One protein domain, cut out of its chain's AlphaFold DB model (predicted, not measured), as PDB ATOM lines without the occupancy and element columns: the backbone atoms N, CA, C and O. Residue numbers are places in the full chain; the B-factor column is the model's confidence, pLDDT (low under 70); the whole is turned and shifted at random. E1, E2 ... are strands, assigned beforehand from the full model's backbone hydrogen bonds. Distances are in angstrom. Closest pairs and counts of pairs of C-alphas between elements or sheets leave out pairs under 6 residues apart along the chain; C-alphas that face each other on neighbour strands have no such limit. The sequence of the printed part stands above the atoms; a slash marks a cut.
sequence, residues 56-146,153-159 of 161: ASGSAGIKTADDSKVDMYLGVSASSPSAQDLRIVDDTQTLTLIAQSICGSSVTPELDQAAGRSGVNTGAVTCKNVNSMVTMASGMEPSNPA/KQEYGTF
ATOM      1  N   ALA A  56    -135.135 179.929  78.783       70.44
ATOM      2  CA  ALA A  56    -134.441 178.870  79.501       70.44
ATOM      3  C   ALA A  56    -134.087 179.336  80.915       70.44
ATOM      4  O   ALA A  56    -133.682 180.477  81.130       70.44
ATOM      5  N   SER A  57    -134.255 178.444  81.884       72.38
ATOM      6  CA  SER A  57    -133.867 178.651  83.276       72.38
ATOM      7  C   SER A  57    -133.505 177.316  83.920       72.38
ATOM      8  O   SER A  57    -133.838 176.255  83.393       72.38
ATOM      9  N   GLY A  58    -132.834 177.363  85.065       74.69
ATOM     10  CA  GLY A  58    -132.466 176.178  85.833       74.69
ATOM     11  C   GLY A  58    -130.964 176.062  86.027       74.69
ATOM     12  O   GLY A  58    -130.199 176.949  85.642       74.69
ATOM     13  N   SER A  59    -130.543 174.973  86.656       75.81
ATOM     14  CA  SER A  59    -129.140 174.770  86.998       75.81
ATOM     15  C   SER A  59    -128.709 173.319  86.874       75.81
ATOM     16  O   SER A  59    -129.498 172.405  87.130       75.81
ATOM     17  N   ALA A  60    -127.435 173.133  86.546       74.00
ATOM     18  CA  ALA A  60    -126.686 171.907  86.772       74.00
ATOM     19  C   ALA A  60    -125.665 172.168  87.874       74.00
ATOM     20  O   ALA A  60    -124.979 173.181  87.837       74.00
ATOM     21  N   GLY A  61    -125.548 171.289  88.857       78.12
ATOM     22  CA  GLY A  61    -124.583 171.466  89.934       78.12
ATOM     23  C   GLY A  61    -124.001 170.154  90.402       78.12
ATOM     24  O   GLY A  61    -124.685 169.131  90.384       78.12
ATOM     25  N   ILE A  62    -122.751 170.216  90.840       78.62
ATOM     26  CA  ILE A  62    -122.004 169.112  91.420       78.62
ATOM     27  C   ILE A  62    -121.549 169.452  92.836       78.62
ATOM     28  O   ILE A  62    -121.223 170.603  93.132       78.62
ATOM     29  N   LYS A  63    -121.525 168.452  93.719       86.31
ATOM     30  CA  LYS A  63    -121.040 168.581  95.099       86.31
ATOM     31  C   LYS A  63    -120.340 167.301  95.557       86.31
ATOM     32  O   LYS A  63    -120.808 166.207  95.224       86.31
ATOM     33  N   THR A  64    -119.270 167.420  96.344       77.25
ATOM     34  CA  THR A  64    -118.682 166.283  97.066       77.25
ATOM     35  C   THR A  64    -119.650 165.756  98.127       77.25
ATOM     36  O   THR A  64    -120.248 166.511  98.894       77.25
ATOM     37  N   ALA A  65    -119.834 164.438  98.176       76.12
ATOM     38  CA  ALA A  65    -120.770 163.804  99.106       76.12
ATOM     39  C   ALA A  65    -120.340 163.930 100.580       76.12
ATOM     40  O   ALA A  65    -121.182 163.871 101.471       76.12
ATOM     41  N   ASP A  66    -119.041 164.090 100.829       79.62
ATOM     42  CA  ASP A  66    -118.422 164.183 102.154       79.62
ATOM     43  C   ASP A  66    -117.963 165.607 102.511       79.62
ATOM     44  O   ASP A  66    -117.215 165.784 103.469       79.62
ATOM     45  N   ASP A  67    -118.387 166.613 101.736       80.94
ATOM     46  CA  ASP A  67    -117.985 168.019 101.881       80.94
ATOM     47  C   ASP A  67    -116.469 168.278 101.747       80.94
ATOM     48  O   ASP A  67    -115.999 169.384 102.039       80.94
ATOM     49  N   SER A  68    -115.696 167.302 101.253       81.44
ATOM     50  CA  SER A  68    -114.280 167.493 100.934       81.44
ATOM     51  C   SER A  68    -114.096 168.555  99.849       81.44
ATOM     52  O   SER A  68    -114.947 168.736  98.972       81.44
ATOM     53  N   LYS A  69    -112.981 169.286  99.920       87.94
ATOM     54  CA  LYS A  69    -112.606 170.264  98.900       87.94
ATOM     55  C   LYS A  69    -111.667 169.626  97.888       87.94
ATOM     56  O   LYS A  69    -110.684 168.998  98.276       87.94
ATOM     57  N   VAL A  70    -111.975 169.815  96.613       84.06
ATOM     58  CA  VAL A  70    -111.221 169.302  95.469       84.06
ATOM     59  C   VAL A  70    -111.251 170.314  94.330       84.06
ATOM     60  O   VAL A  70    -112.074 171.233  94.314       84.06
ATOM     61  N   ASP A  71    -110.369 170.130  93.362       89.06
ATOM     62  CA  ASP A  71    -110.417 170.858  92.103       89.06
ATOM     63  C   ASP A  71    -111.488 170.214  91.215       89.06
ATOM     64  O   ASP A  71    -111.426 169.019  90.927       89.06
ATOM     65  N   MET A  72    -112.510 170.984  90.836       86.44
ATOM     66  CA  MET A  72    -113.693 170.518  90.103       86.44
ATOM     67  C   MET A  72    -113.797 171.156  88.725       86.44
ATOM     68  O   MET A  72    -113.474 172.332  88.565       86.44
ATOM     69  N   TYR A  73    -114.341 170.425  87.754       87.69
ATOM     70  CA  TYR A  73    -114.682 170.979  86.447       87.69
ATOM     71  C   TYR A  73    -116.098 170.608  85.994       87.69
ATOM     72  O   TYR A  73    -116.637 169.559  86.364       87.69
ATOM     73  N   LEU A  74    -116.667 171.464  85.143       86.06
ATOM     74  CA  LEU A  74    -117.872 171.215  84.351       86.06
ATOM     75  C   LEU A  74    -117.552 171.456  82.871       86.06
ATOM     76  O   LEU A  74    -117.038 172.512  82.505       86.06
ATOM     77  N   GLY A  75    -117.859 170.480  82.019       85.88
ATOM     78  CA  GLY A  75    -117.660 170.559  80.575       85.88
ATOM     79  C   GLY A  75    -118.602 171.574  79.934       85.88
ATOM     80  O   GLY A  75    -119.795 171.600  80.242       85.88
ATOM     81  N   VAL A  76    -118.071 172.404  79.043       89.00
ATOM     82  CA  VAL A  76    -118.771 173.485  78.331       89.00
ATOM     83  C   VAL A  76    -118.290 173.539  76.885       89.00
ATOM     84  O   VAL A  76    -117.267 172.962  76.530       89.00
ATOM     85  N   SER A  77    -119.006 174.225  76.004       89.50
ATOM     86  CA  SER A  77    -118.532 174.434  74.639       89.50
ATOM     87  C   SER A  77    -117.232 175.232  74.642       89.50
ATOM     88  O   SER A  77    -117.128 176.245  75.335       89.50
ATOM     89  N   ALA A  78    -116.271 174.838  73.802       88.62
ATOM     90  CA  ALA A  78    -115.058 175.623  73.562       88.62
ATOM     91  C   ALA A  78    -115.353 177.025  72.994       88.62
ATOM     92  O   ALA A  78    -114.513 177.913  73.079       88.62
ATOM     93  N   SER A  79    -116.561 177.248  72.462       91.62
ATOM     94  CA  SER A  79    -117.033 178.567  72.025       91.62
ATOM     95  C   SER A  79    -117.465 179.496  73.167       91.62
ATOM     96  O   SER A  79    -117.862 180.628  72.902       91.62
ATOM     97  N   SER A  80    -117.427 179.040  74.425       93.25
ATOM     98  CA  SER A  80    -117.781 179.859  75.587       93.25
ATOM     99  C   SER A  80    -116.844 181.070  75.695       93.25
ATOM    100  O   SER A  80    -115.638 180.874  75.830       93.25
ATOM    101  N   PRO A  81    -117.342 182.316  75.653       93.38
ATOM    102  CA  PRO A  81    -116.489 183.499  75.758       93.38
ATOM    103  C   PRO A  81    -115.916 183.736  77.162       93.38
ATOM    104  O   PRO A  81    -114.835 184.306  77.281       93.38
ATOM    105  N   SER A  82    -116.623 183.343  78.228       94.25
ATOM    106  CA  SER A  82    -116.159 183.535  79.612       94.25
ATOM    107  C   SER A  82    -116.867 182.599  80.595       94.25
ATOM    108  O   SER A  82    -117.877 181.993  80.255       94.25
ATOM    109  N   ALA A  83    -116.396 182.527  81.844       91.56
ATOM    110  CA  ALA A  83    -117.053 181.748  82.899       91.56
ATOM    111  C   ALA A  83    -118.436 182.297  83.326       91.56
ATOM    112  O   ALA A  83    -119.199 181.613  84.013       91.56
ATOM    113  N   GLN A  84    -118.766 183.523  82.915       91.62
ATOM    114  CA  GLN A  84    -120.035 184.212  83.173       91.62
ATOM    115  C   GLN A  84    -120.977 184.165  81.962       91.62
ATOM    116  O   GLN A  84    -122.139 184.542  82.075       91.62
ATOM    117  N   ASP A  85    -120.471 183.697  80.821       92.94
ATOM    118  CA  ASP A  85    -121.197 183.532  79.567       92.94
ATOM    119  C   ASP A  85    -120.738 182.215  78.926       92.94
ATOM    120  O   ASP A  85    -119.980 182.162  77.958       92.94
ATOM    121  N   LEU A  86    -121.109 181.126  79.589       92.88
ATOM    122  CA  LEU A  86    -120.828 179.755  79.204       92.88
ATOM    123  C   LEU A  86    -121.871 179.269  78.209       92.88
ATOM    124  O   LEU A  86    -123.069 179.499  78.375       92.88
ATOM    125  N   ARG A  87    -121.411 178.508  77.221       93.12
ATOM    126  CA  ARG A  87    -122.257 177.853  76.226       93.12
ATOM    127  C   ARG A  87    -122.322 176.362  76.527       93.12
ATOM    128  O   ARG A  87    -121.294 175.692  76.522       93.12
ATOM    129  N   ILE A  88    -123.518 175.833  76.771       89.06
ATOM    130  CA  ILE A  88    -123.752 174.389  76.931       89.06
ATOM    131  C   ILE A  88    -124.606 173.931  75.761       89.06
ATOM    132  O   ILE A  88    -125.777 174.294  75.656       89.06
ATOM    133  N   VAL A  89    -124.001 173.158  74.872       89.19
ATOM    134  CA  VAL A  89    -124.623 172.739  73.617       89.19
ATOM    135  C   VAL A  89    -125.314 171.396  73.828       89.19
ATOM    136  O   VAL A  89    -124.770 170.515  74.502       89.19
ATOM    137  N   ASP A  90    -126.527 171.258  73.297       84.06
ATOM    138  CA  ASP A  90    -127.254 169.993  73.308       84.06
ATOM    139  C   ASP A  90    -126.603 168.961  72.364       84.06
ATOM    140  O   ASP A  90    -125.826 169.301  71.473       84.06
ATOM    141  N   ASP A  91    -126.942 167.683  72.525       80.75
ATOM    142  CA  ASP A  91    -126.362 166.597  71.722       80.75
ATOM    143  C   ASP A  91    -126.580 166.770  70.207       80.75
ATOM    144  O   ASP A  91    -125.792 166.263  69.406       80.75
ATOM    145  N   THR A  92    -127.647 167.470  69.805       83.38
ATOM    146  CA  THR A  92    -127.960 167.721  68.390       83.38
ATOM    147  C   THR A  92    -127.333 169.003  67.844       83.38
ATOM    148  O   THR A  92    -127.385 169.226  66.636       83.38
ATOM    149  N   GLN A  93    -126.711 169.823  68.700       89.00
ATOM    150  CA  GLN A  93    -126.135 171.133  68.373       89.00
ATOM    151  C   GLN A  93    -127.141 172.141  67.799       89.00
ATOM    152  O   GLN A  93    -126.772 173.062  67.071       89.00
ATOM    153  N   THR A  94    -128.422 171.977  68.120       84.56
ATOM    154  CA  THR A  94    -129.505 172.848  67.650       84.56
ATOM    155  C   THR A  94    -129.975 173.837  68.712       84.56
ATOM    156  O   THR A  94    -130.580 174.851  68.365       84.56
ATOM    157  N   LEU A  95    -129.680 173.575  69.989       83.38
ATOM    158  CA  LEU A  95    -129.977 174.463  71.105       83.38
ATOM    159  C   LEU A  95    -128.745 174.613  72.000       83.38
ATOM    160  O   LEU A  95    -128.133 173.641  72.436       83.38
ATOM    161  N   THR A  96    -128.404 175.857  72.314       90.56
ATOM    162  CA  THR A  96    -127.339 176.201  73.258       90.56
ATOM    163  C   THR A  96    -127.947 176.898  74.462       90.56
ATOM    164  O   THR A  96    -128.669 177.878  74.301       90.56
ATOM    165  N   LEU A  97    -127.649 176.432  75.673       88.44
ATOM    166  CA  LEU A  97    -127.927 177.193  76.889       88.44
ATOM    167  C   LEU A  97    -126.813 178.208  77.115       88.44
ATOM    168  O   LEU A  97    -125.633 177.867  77.023       88.44
ATOM    169  N   ILE A  98    -127.215 179.431  77.450       91.38
ATOM    170  CA  ILE A  98    -126.327 180.484  77.934       91.38
ATOM    171  C   ILE A  98    -126.373 180.452  79.452       91.38
ATOM    172  O   ILE A  98    -127.457 180.504  80.044       91.38
ATOM    173  N   ALA A  99    -125.214 180.315  80.078       89.94
ATOM    174  CA  ALA A  99    -125.117 180.058  81.501       89.94
ATOM    175  C   ALA A  99    -123.955 180.800  82.161       89.94
ATOM    176  O   ALA A  99    -123.057 181.304  81.506       89.94
ATOM    177  N   GLN A 100    -123.956 180.820  83.485       91.88
ATOM    178  CA  GLN A 100    -122.845 181.311  84.297       91.88
ATOM    179  C   GLN A 100    -122.450 180.245  85.313       91.88
ATOM    180  O   GLN A 100    -123.321 179.529  85.817       91.88
ATOM    181  N   SER A 101    -121.162 180.147  85.636       91.25
ATOM    182  CA  SER A 101    -120.695 179.260  86.699       91.25
ATOM    183  C   SER A 101    -120.508 179.993  88.023       91.25
ATOM    184  O   SER A 101    -120.114 181.158  88.071       91.25
ATOM    185  N   ILE A 102    -120.796 179.285  89.110       92.25
ATOM    186  CA  ILE A 102    -120.608 179.710  90.488       92.25
ATOM    187  C   ILE A 102    -119.861 178.589  91.205       92.25
ATOM    188  O   ILE A 102    -120.377 177.479  91.362       92.25
ATOM    189  N   CYS A 103    -118.654 178.887  91.673       93.19
ATOM    190  CA  CYS A 103    -117.922 177.993  92.555       93.19
ATOM    191  C   CYS A 103    -118.378 178.187  94.008       93.19
ATOM    192  O   CYS A 103    -118.685 179.299  94.447       93.19
ATOM    193  N   GLY A 104    -118.374 177.109  94.791       89.38
ATOM    194  CA  GLY A 104    -118.516 177.205  96.241       89.38
ATOM    195  C   GLY A 104    -117.387 178.033  96.870       89.38
ATOM    196  O   GLY A 104    -116.327 178.232  96.280       89.38
ATOM    197  N   SER A 105    -117.595 178.493  98.106       86.00
ATOM    198  CA  SER A 105    -116.572 179.218  98.885       86.00
ATOM    199  C   SER A 105    -116.026 180.499  98.225       86.00
ATOM    200  O   SER A 105    -114.892 180.879  98.501       86.00
ATOM    201  N   SER A 106    -116.813 181.165  97.368       83.94
ATOM    202  CA  SER A 106    -116.437 182.420  96.689       83.94
ATOM    203  C   SER A 106    -115.192 182.320  95.798       83.94
ATOM    204  O   SER A 106    -114.547 183.330  95.523       83.94
ATOM    205  N   VAL A 107    -114.857 181.114  95.339       92.75
ATOM    206  CA  VAL A 107    -113.795 180.911  94.352       92.75
ATOM    207  C   VAL A 107    -114.246 181.470  93.002       92.75
ATOM    208  O   VAL A 107    -115.403 181.320  92.606       92.75
ATOM    209  N   THR A 108    -113.336 182.134  92.295       94.06
ATOM    210  CA  THR A 108    -113.600 182.612  90.937       94.06
ATOM    211  C   THR A 108    -113.487 181.437  89.964       94.06
ATOM    212  O   THR A 108    -112.454 180.768  89.973       94.06
ATOM    213  N   PRO A 109    -114.508 181.167  89.135       94.25
ATOM    214  CA  PRO A 109    -114.412 180.141  88.106       94.25
ATOM    215  C   PRO A 109    -113.453 180.572  86.994       94.25
ATOM    216  O   PRO A 109    -113.469 181.728  86.566       94.25
ATOM    217  N   GLU A 110    -112.669 179.627  86.487       94.38
ATOM    218  CA  GLU A 110    -111.762 179.825  85.354       94.38
ATOM    219  C   GLU A 110    -112.251 179.027  84.144       94.38
ATOM    220  O   GLU A 110    -112.845 177.962  84.289       94.38
ATOM    221  N   LEU A 111    -112.046 179.550  82.936       93.25
ATOM    222  CA  LEU A 111    -112.415 178.862  81.701       93.25
ATOM    223  C   LEU A 111    -111.161 178.295  81.032       93.25
ATOM    224  O   LEU A 111    -110.298 179.048  80.589       93.25
ATOM    225  N   ASP A 112    -111.119 176.976  80.892       89.81
ATOM    226  CA  ASP A 112    -110.140 176.237  80.109       89.81
ATOM    227  C   ASP A 112    -110.772 175.764  78.791       89.81
ATOM    228  O   ASP A 112    -111.440 174.729  78.705       89.81
ATOM    229  N   GLN A 113    -110.562 176.534  77.724       85.06
ATOM    230  CA  GLN A 113    -111.023 176.165  76.379       85.06
ATOM    231  C   GLN A 113    -110.180 175.045  75.743       85.06
ATOM    232  O   GLN A 113    -110.610 174.453  74.753       85.06
ATOM    233  N   ALA A 114    -108.997 174.745  76.291       78.38
ATOM    234  CA  ALA A 114    -108.064 173.750  75.770       78.38
ATOM    235  C   ALA A 114    -108.220 172.368  76.427       78.38
ATOM    236  O   ALA A 114    -107.481 171.449  76.075       78.38
ATOM    237  N   ALA A 115    -109.210 172.195  77.313       76.88
ATOM    238  CA  ALA A 115    -109.453 170.958  78.057       76.88
ATOM    239  C   ALA A 115    -109.590 169.695  77.176       76.88
ATOM    240  O   ALA A 115    -109.410 168.584  77.672       76.88
ATOM    241  N   GLY A 116    -109.915 169.846  75.884       68.88
ATOM    242  CA  GLY A 116    -109.843 168.770  74.890       68.88
ATOM    243  C   GLY A 116    -110.792 167.601  75.168       68.88
ATOM    244  O   GLY A 116    -110.480 166.458  74.828       68.88
ATOM    245  N   ARG A 117    -111.932 167.871  75.817       72.31
ATOM    246  CA  ARG A 117    -112.895 166.847  76.243       72.31
ATOM    247  C   ARG A 117    -113.612 166.203  75.059       72.31
ATOM    248  O   ARG A 117    -113.739 166.797  73.991       72.31
ATOM    249  N   SER A 118    -114.093 164.974  75.239       70.94
ATOM    250  CA  SER A 118    -114.841 164.263  74.199       70.94
ATOM    251  C   SER A 118    -116.289 164.752  74.125       70.94
ATOM    252  O   SER A 118    -116.990 164.737  75.132       70.94
ATOM    253  N   GLY A 119    -116.777 165.094  72.931       73.94
ATOM    254  CA  GLY A 119    -118.175 165.478  72.702       73.94
ATOM    255  C   GLY A 119    -118.310 166.882  72.119       73.94
ATOM    256  O   GLY A 119    -117.370 167.403  71.533       73.94
ATOM    257  N   VAL A 120    -119.495 167.484  72.247       78.44
ATOM    258  CA  VAL A 120    -119.780 168.849  71.746       78.44
ATOM    259  C   VAL A 120    -119.343 169.946  72.729       78.44
ATOM    260  O   VAL A 120    -119.082 171.082  72.334       78.44
ATOM    261  N   ASN A 121    -119.216 169.597  74.011       82.44
ATOM    262  CA  ASN A 121    -118.786 170.483  75.090       82.44
ATOM    263  C   ASN A 121    -117.316 170.192  75.443       82.44
ATOM    264  O   ASN A 121    -117.026 169.570  76.460       82.44
ATOM    265  N   THR A 122    -116.403 170.577  74.546       84.94
ATOM    266  CA  THR A 122    -114.976 170.202  74.591       84.94
ATOM    267  C   THR A 122    -114.095 171.071  75.501       84.94
ATOM    268  O   THR A 122    -112.962 170.686  75.789       84.94
ATOM    269  N   GLY A 123    -114.591 172.230  75.939       87.50
ATOM    270  CA  GLY A 123    -113.950 173.080  76.943       87.50
ATOM    271  C   GLY A 123    -114.400 172.715  78.359       87.50
ATOM    272  O   GLY A 123    -115.295 171.894  78.556       87.50
ATOM    273  N   ALA A 124    -113.805 173.345  79.364       90.19
ATOM    274  CA  ALA A 124    -114.172 173.154  80.758       90.19
ATOM    275  C   ALA A 124    -114.156 174.481  81.513       90.19
ATOM    276  O   ALA A 124    -113.248 175.285  81.354       90.19
ATOM    277  N   VAL A 125    -115.146 174.697  82.369       91.88
ATOM    278  CA  VAL A 125    -115.026 175.674  83.451       91.88
ATOM    279  C   VAL A 125    -114.523 174.941  84.691       91.88
ATOM    280  O   VAL A 125    -114.953 173.816  84.959       91.88
ATOM    281  N   THR A 126    -113.604 175.549  85.431       92.12
ATOM    282  CA  THR A 126    -112.916 174.944  86.571       92.12
ATOM    283  C   THR A 126    -113.076 175.790  87.832       92.12
ATOM    284  O   THR A 126    -113.221 177.012  87.787       92.12
ATOM    285  N   CYS A 127    -113.061 175.117  88.978       91.44
ATOM    286  CA  CYS A 127    -113.072 175.713  90.306       91.44
ATOM    287  C   CYS A 127    -112.049 174.980  91.174       91.44
ATOM    288  O   CYS A 127    -112.196 173.779  91.407       91.44
ATOM    289  N   LYS A 128    -111.038 175.689  91.680       91.56
ATOM    290  CA  LYS A 128    -110.007 175.090  92.538       91.56
ATOM    291  C   LYS A 128    -110.436 175.049  94.000       91.56
ATOM    292  O   LYS A 128    -110.987 176.024  94.511       91.56
ATOM    293  N   ASN A 129    -110.129 173.953  94.687       91.50
ATOM    294  CA  ASN A 129    -110.311 173.778  96.128       91.50
ATOM    295  C   ASN A 129    -111.741 174.101  96.625       91.50
ATOM    296  O   ASN A 129    -111.938 174.835  97.603       91.50
ATOM    297  N   VAL A 130    -112.755 173.544  95.958       90.81
ATOM    298  CA  VAL A 130    -114.174 173.713  96.307       90.81
ATOM    299  C   VAL A 130    -114.841 172.390  96.648       90.81
ATOM    300  O   VAL A 130    -114.388 171.325  96.250       90.81
ATOM    301  N   ASN A 131    -115.945 172.445  97.390       90.88
ATOM    302  CA  ASN A 131    -116.798 171.282  97.650       90.88
ATOM    303  C   ASN A 131    -118.037 171.239  96.743       90.88
ATOM    304  O   ASN A 131    -118.746 170.239  96.734       90.88
ATOM    305  N   SER A 132    -118.314 172.304  95.989       90.62
ATOM    306  CA  SER A 132    -119.431 172.373  95.054       90.62
ATOM    307  C   SER A 132    -119.170 173.347  93.916       90.62
ATOM    308  O   SER A 132    -118.492 174.359  94.102       90.62
ATOM    309  N   MET A 133    -119.816 173.103  92.786       89.44
ATOM    310  CA  MET A 133    -119.829 173.975  91.621       89.44
ATOM    311  C   MET A 133    -121.216 173.925  90.983       89.44
ATOM    312  O   MET A 133    -121.811 172.854  90.886       89.44
ATOM    313  N   VAL A 134    -121.745 175.068  90.557       88.62
ATOM    314  CA  VAL A 134    -123.057 175.164  89.907       88.62
ATOM    315  C   VAL A 134    -122.926 175.960  88.620       88.62
ATOM    316  O   VAL A 134    -122.227 176.965  88.572       88.62
ATOM    317  N   THR A 135    -123.642 175.538  87.591       85.56
ATOM    318  CA  THR A 135    -123.875 176.284  86.364       85.56
ATOM    319  C   THR A 135    -125.351 176.643  86.289       85.56
ATOM    320  O   THR A 135    -126.220 175.777  86.384       85.56
ATOM    321  N   MET A 136    -125.644 177.932  86.154       85.81
ATOM    322  CA  MET A 136    -127.001 178.466  86.095       85.81
ATOM    323  C   MET A 136    -127.291 178.967  84.690       85.81
ATOM    324  O   MET A 136    -126.625 179.891  84.227       85.81
ATOM    325  N   ALA A 137    -128.293 178.390  84.031       85.69
ATOM    326  CA  ALA A 137    -128.755 178.876  82.740       85.69
ATOM    327  C   ALA A 137    -129.551 180.175  82.924       85.69
ATOM    328  O   ALA A 137    -130.495 180.236  83.717       85.69
ATOM    329  N   SER A 138    -129.167 181.205  82.176       82.69
ATOM    330  CA  SER A 138    -129.798 182.527  82.143       82.69
ATOM    331  C   SER A 138    -130.456 182.830  80.792       82.69
ATOM    332  O   SER A 138    -131.261 183.758  80.697       82.69
ATOM    333  N   GLY A 139    -130.155 182.041  79.757       84.56
ATOM    334  CA  GLY A 139    -130.711 182.208  78.421       84.56
ATOM    335  C   GLY A 139    -130.504 180.989  77.528       84.56
ATOM    336  O   GLY A 139    -130.014 179.947  77.962       84.56
ATOM    337  N   MET A 140    -130.905 181.125  76.264       86.94
ATOM    338  CA  MET A 140    -130.716 180.098  75.241       86.94
ATOM    339  C   MET A 140    -130.618 180.699  73.838       86.94
ATOM    340  O   MET A 140    -131.161 181.772  73.573       86.94
ATOM    341  N   GLU A 141    -129.958 179.971  72.944       85.88
ATOM    342  CA  GLU A 141    -129.803 180.291  71.530       85.88
ATOM    343  C   GLU A 141    -130.179 179.068  70.664       85.88
ATOM    344  O   GLU A 141    -129.601 177.997  70.869       85.88
ATOM    345  N   PRO A 142    -131.120 179.203  69.705       84.06
ATOM    346  CA  PRO A 142    -131.928 180.397  69.434       84.06
ATOM    347  C   PRO A 142    -132.927 180.691  70.570       84.06
ATOM    348  O   PRO A 142    -133.335 179.796  71.304       84.06
ATOM    349  N   SER A 143    -133.369 181.947  70.693       77.31
ATOM    350  CA  SER A 143    -134.341 182.363  71.722       77.31
ATOM    351  C   SER A 143    -135.746 181.773  71.532       77.31
ATOM    352  O   SER A 143    -136.550 181.785  72.460       77.31
ATOM    353  N   ASN A 144    -136.041 181.246  70.341       75.62
ATOM    354  CA  ASN A 144    -137.274 180.530  70.031       75.62
ATOM    355  C   ASN A 144    -136.948 179.227  69.276       75.62
ATOM    356  O   ASN A 144    -136.985 179.211  68.043       75.62
ATOM    357  N   PRO A 145    -136.549 178.159  69.988       74.12
ATOM    358  CA  PRO A 145    -136.247 176.878  69.366       74.12
ATOM    359  C   PRO A 145    -137.509 176.205  68.821       74.12
ATOM    360  O   PRO A 145    -138.625 176.461  69.277       74.12
ATOM    361  N   ALA A 146    -137.331 175.325  67.835       74.69
ATOM    362  CA  ALA A 146    -138.427 174.516  67.321       74.69
ATOM    363  C   ALA A 146    -139.008 173.600  68.424       74.69
ATOM    364  O   ALA A 146    -138.315 173.232  69.369       74.69
ATOM    365  N   LYS A 153    -126.026 166.935  77.689       73.06
ATOM    366  CA  LYS A 153    -125.068 166.130  78.446       73.06
ATOM    367  C   LYS A 153    -124.005 167.038  79.050       73.06
ATOM    368  O   LYS A 153    -123.256 167.695  78.332       73.06
ATOM    369  N   GLN A 154    -123.946 167.054  80.377       71.31
ATOM    370  CA  GLN A 154    -122.934 167.788  81.124       71.31
ATOM    371  C   GLN A 154    -121.850 166.807  81.586       71.31
ATOM    372  O   GLN A 154    -122.138 165.904  82.374       71.31
ATOM    373  N   GLU A 155    -120.622 166.979  81.100       79.00
ATOM    374  CA  GLU A 155    -119.448 166.311  81.675       79.00
ATOM    375  C   GLU A 155    -119.050 167.024  82.971       79.00
ATOM    376  O   GLU A 155    -119.145 168.249  83.062       79.00
ATOM    377  N   TYR A 156    -118.625 166.274  83.981       83.12
ATOM    378  CA  TYR A 156    -118.140 166.822  85.240       83.12
ATOM    379  C   TYR A 156    -117.133 165.887  85.899       83.12
ATOM    380  O   TYR A 156    -117.133 164.681  85.655       83.12
ATOM    381  N   GLY A 157    -116.308 166.430  86.788       80.25
ATOM    382  CA  GLY A 157    -115.388 165.620  87.573       80.25
ATOM    383  C   GLY A 157    -114.405 166.445  88.384       80.25
ATOM    384  O   GLY A 157    -114.574 167.652  88.550       80.25
ATOM    385  N   THR A 158    -113.365 165.772  88.872       82.25
ATOM    386  CA  THR A 158    -112.190 166.413  89.463       82.25
ATOM    387  C   THR A 158    -111.043 166.498  88.462       82.25
ATOM    388  O   THR A 158    -110.997 165.722  87.505       82.25
ATOM    389  N   PHE A 159    -110.097 167.403  88.693       74.00
ATOM    390  CA  PHE A 159    -108.848 167.481  87.934       74.00
ATOM    391  C   PHE A 159    -107.649 167.693  88.867       74.00
ATOM    392  O   PHE A 159    -107.824 167.942  90.057       74.00
TER     393      PHE A 159
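Overview. This is residues 56 to 146 and 153 to 159 of the 161 residues of an uncharacterized protein of Escherichia coli (UniProt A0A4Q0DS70). What shape is this? It is a sandwich of two antiparallel four-stranded sheets face to face, one in the order E1, E7, E4, E3 and the other E5, E6, E2, E8, their strands 21 degrees apart. What makes it up? The 98 printed residues hold eight named strands, E1 to E8 in chain order, and no named helix: the class is all strand. The whole is compact, with a radius of gyration of the C-alphas of 12.9 A, and elongated, spanning 42 by 26 by 22 A.

Along the chain. Where are the strands? E1 is residues 56 to 64, 26.7 A long from first to last C-alpha, E2 70 to 76, 19.2 A, E3 86 to 89, and E4 96 to 103, 21.5 A. E5 is residues 110 to 112, E6 123 to 130, 19.4 A, E7 132 to 141, 26.9 A, and E8 156 to 158. Which points anchor them? C-alpha 56 is at (-134.441, 178.870, 79.501) and C-alpha 158 at (-112.190, 166.413, 89.463).

Arrangement. What joins the first sheet? Within hydrogen-bond range are N 60 and O 135 of E1 and E7, 2.9 A, N 98 and O 139 of E4 and E7, 2.9 A, and N 88 and O 97 of the hairpin E3 and E4, 2.9 A. This sheet is twisted, and E7 bends by 58 degrees at residue 138. And the second? There N 112 and O 124 of the hairpin E5 and E6 are 2.8 A apart, N 74 and O 125 of E2 and E6 2.9 A, and N 73 and O 157 of E2 and E8 2.9 A. How near are the sheets? Their facing parts are 9.8 A centre to centre; the closest C-alphas of E2 and E3 are those of Val 76 and Ile 88, 5.3 A.

Size, cuts and confidence. Is anything missing? Residues 147 to 152 are not printed, and C-alphas 146 and 153 are 19.3 A apart across the cut. Are links long or confidence low? Of the links printed whole, E1 to E2 and E6 to E7 are tight and the others short; only residue 116 has a pLDDT under 70.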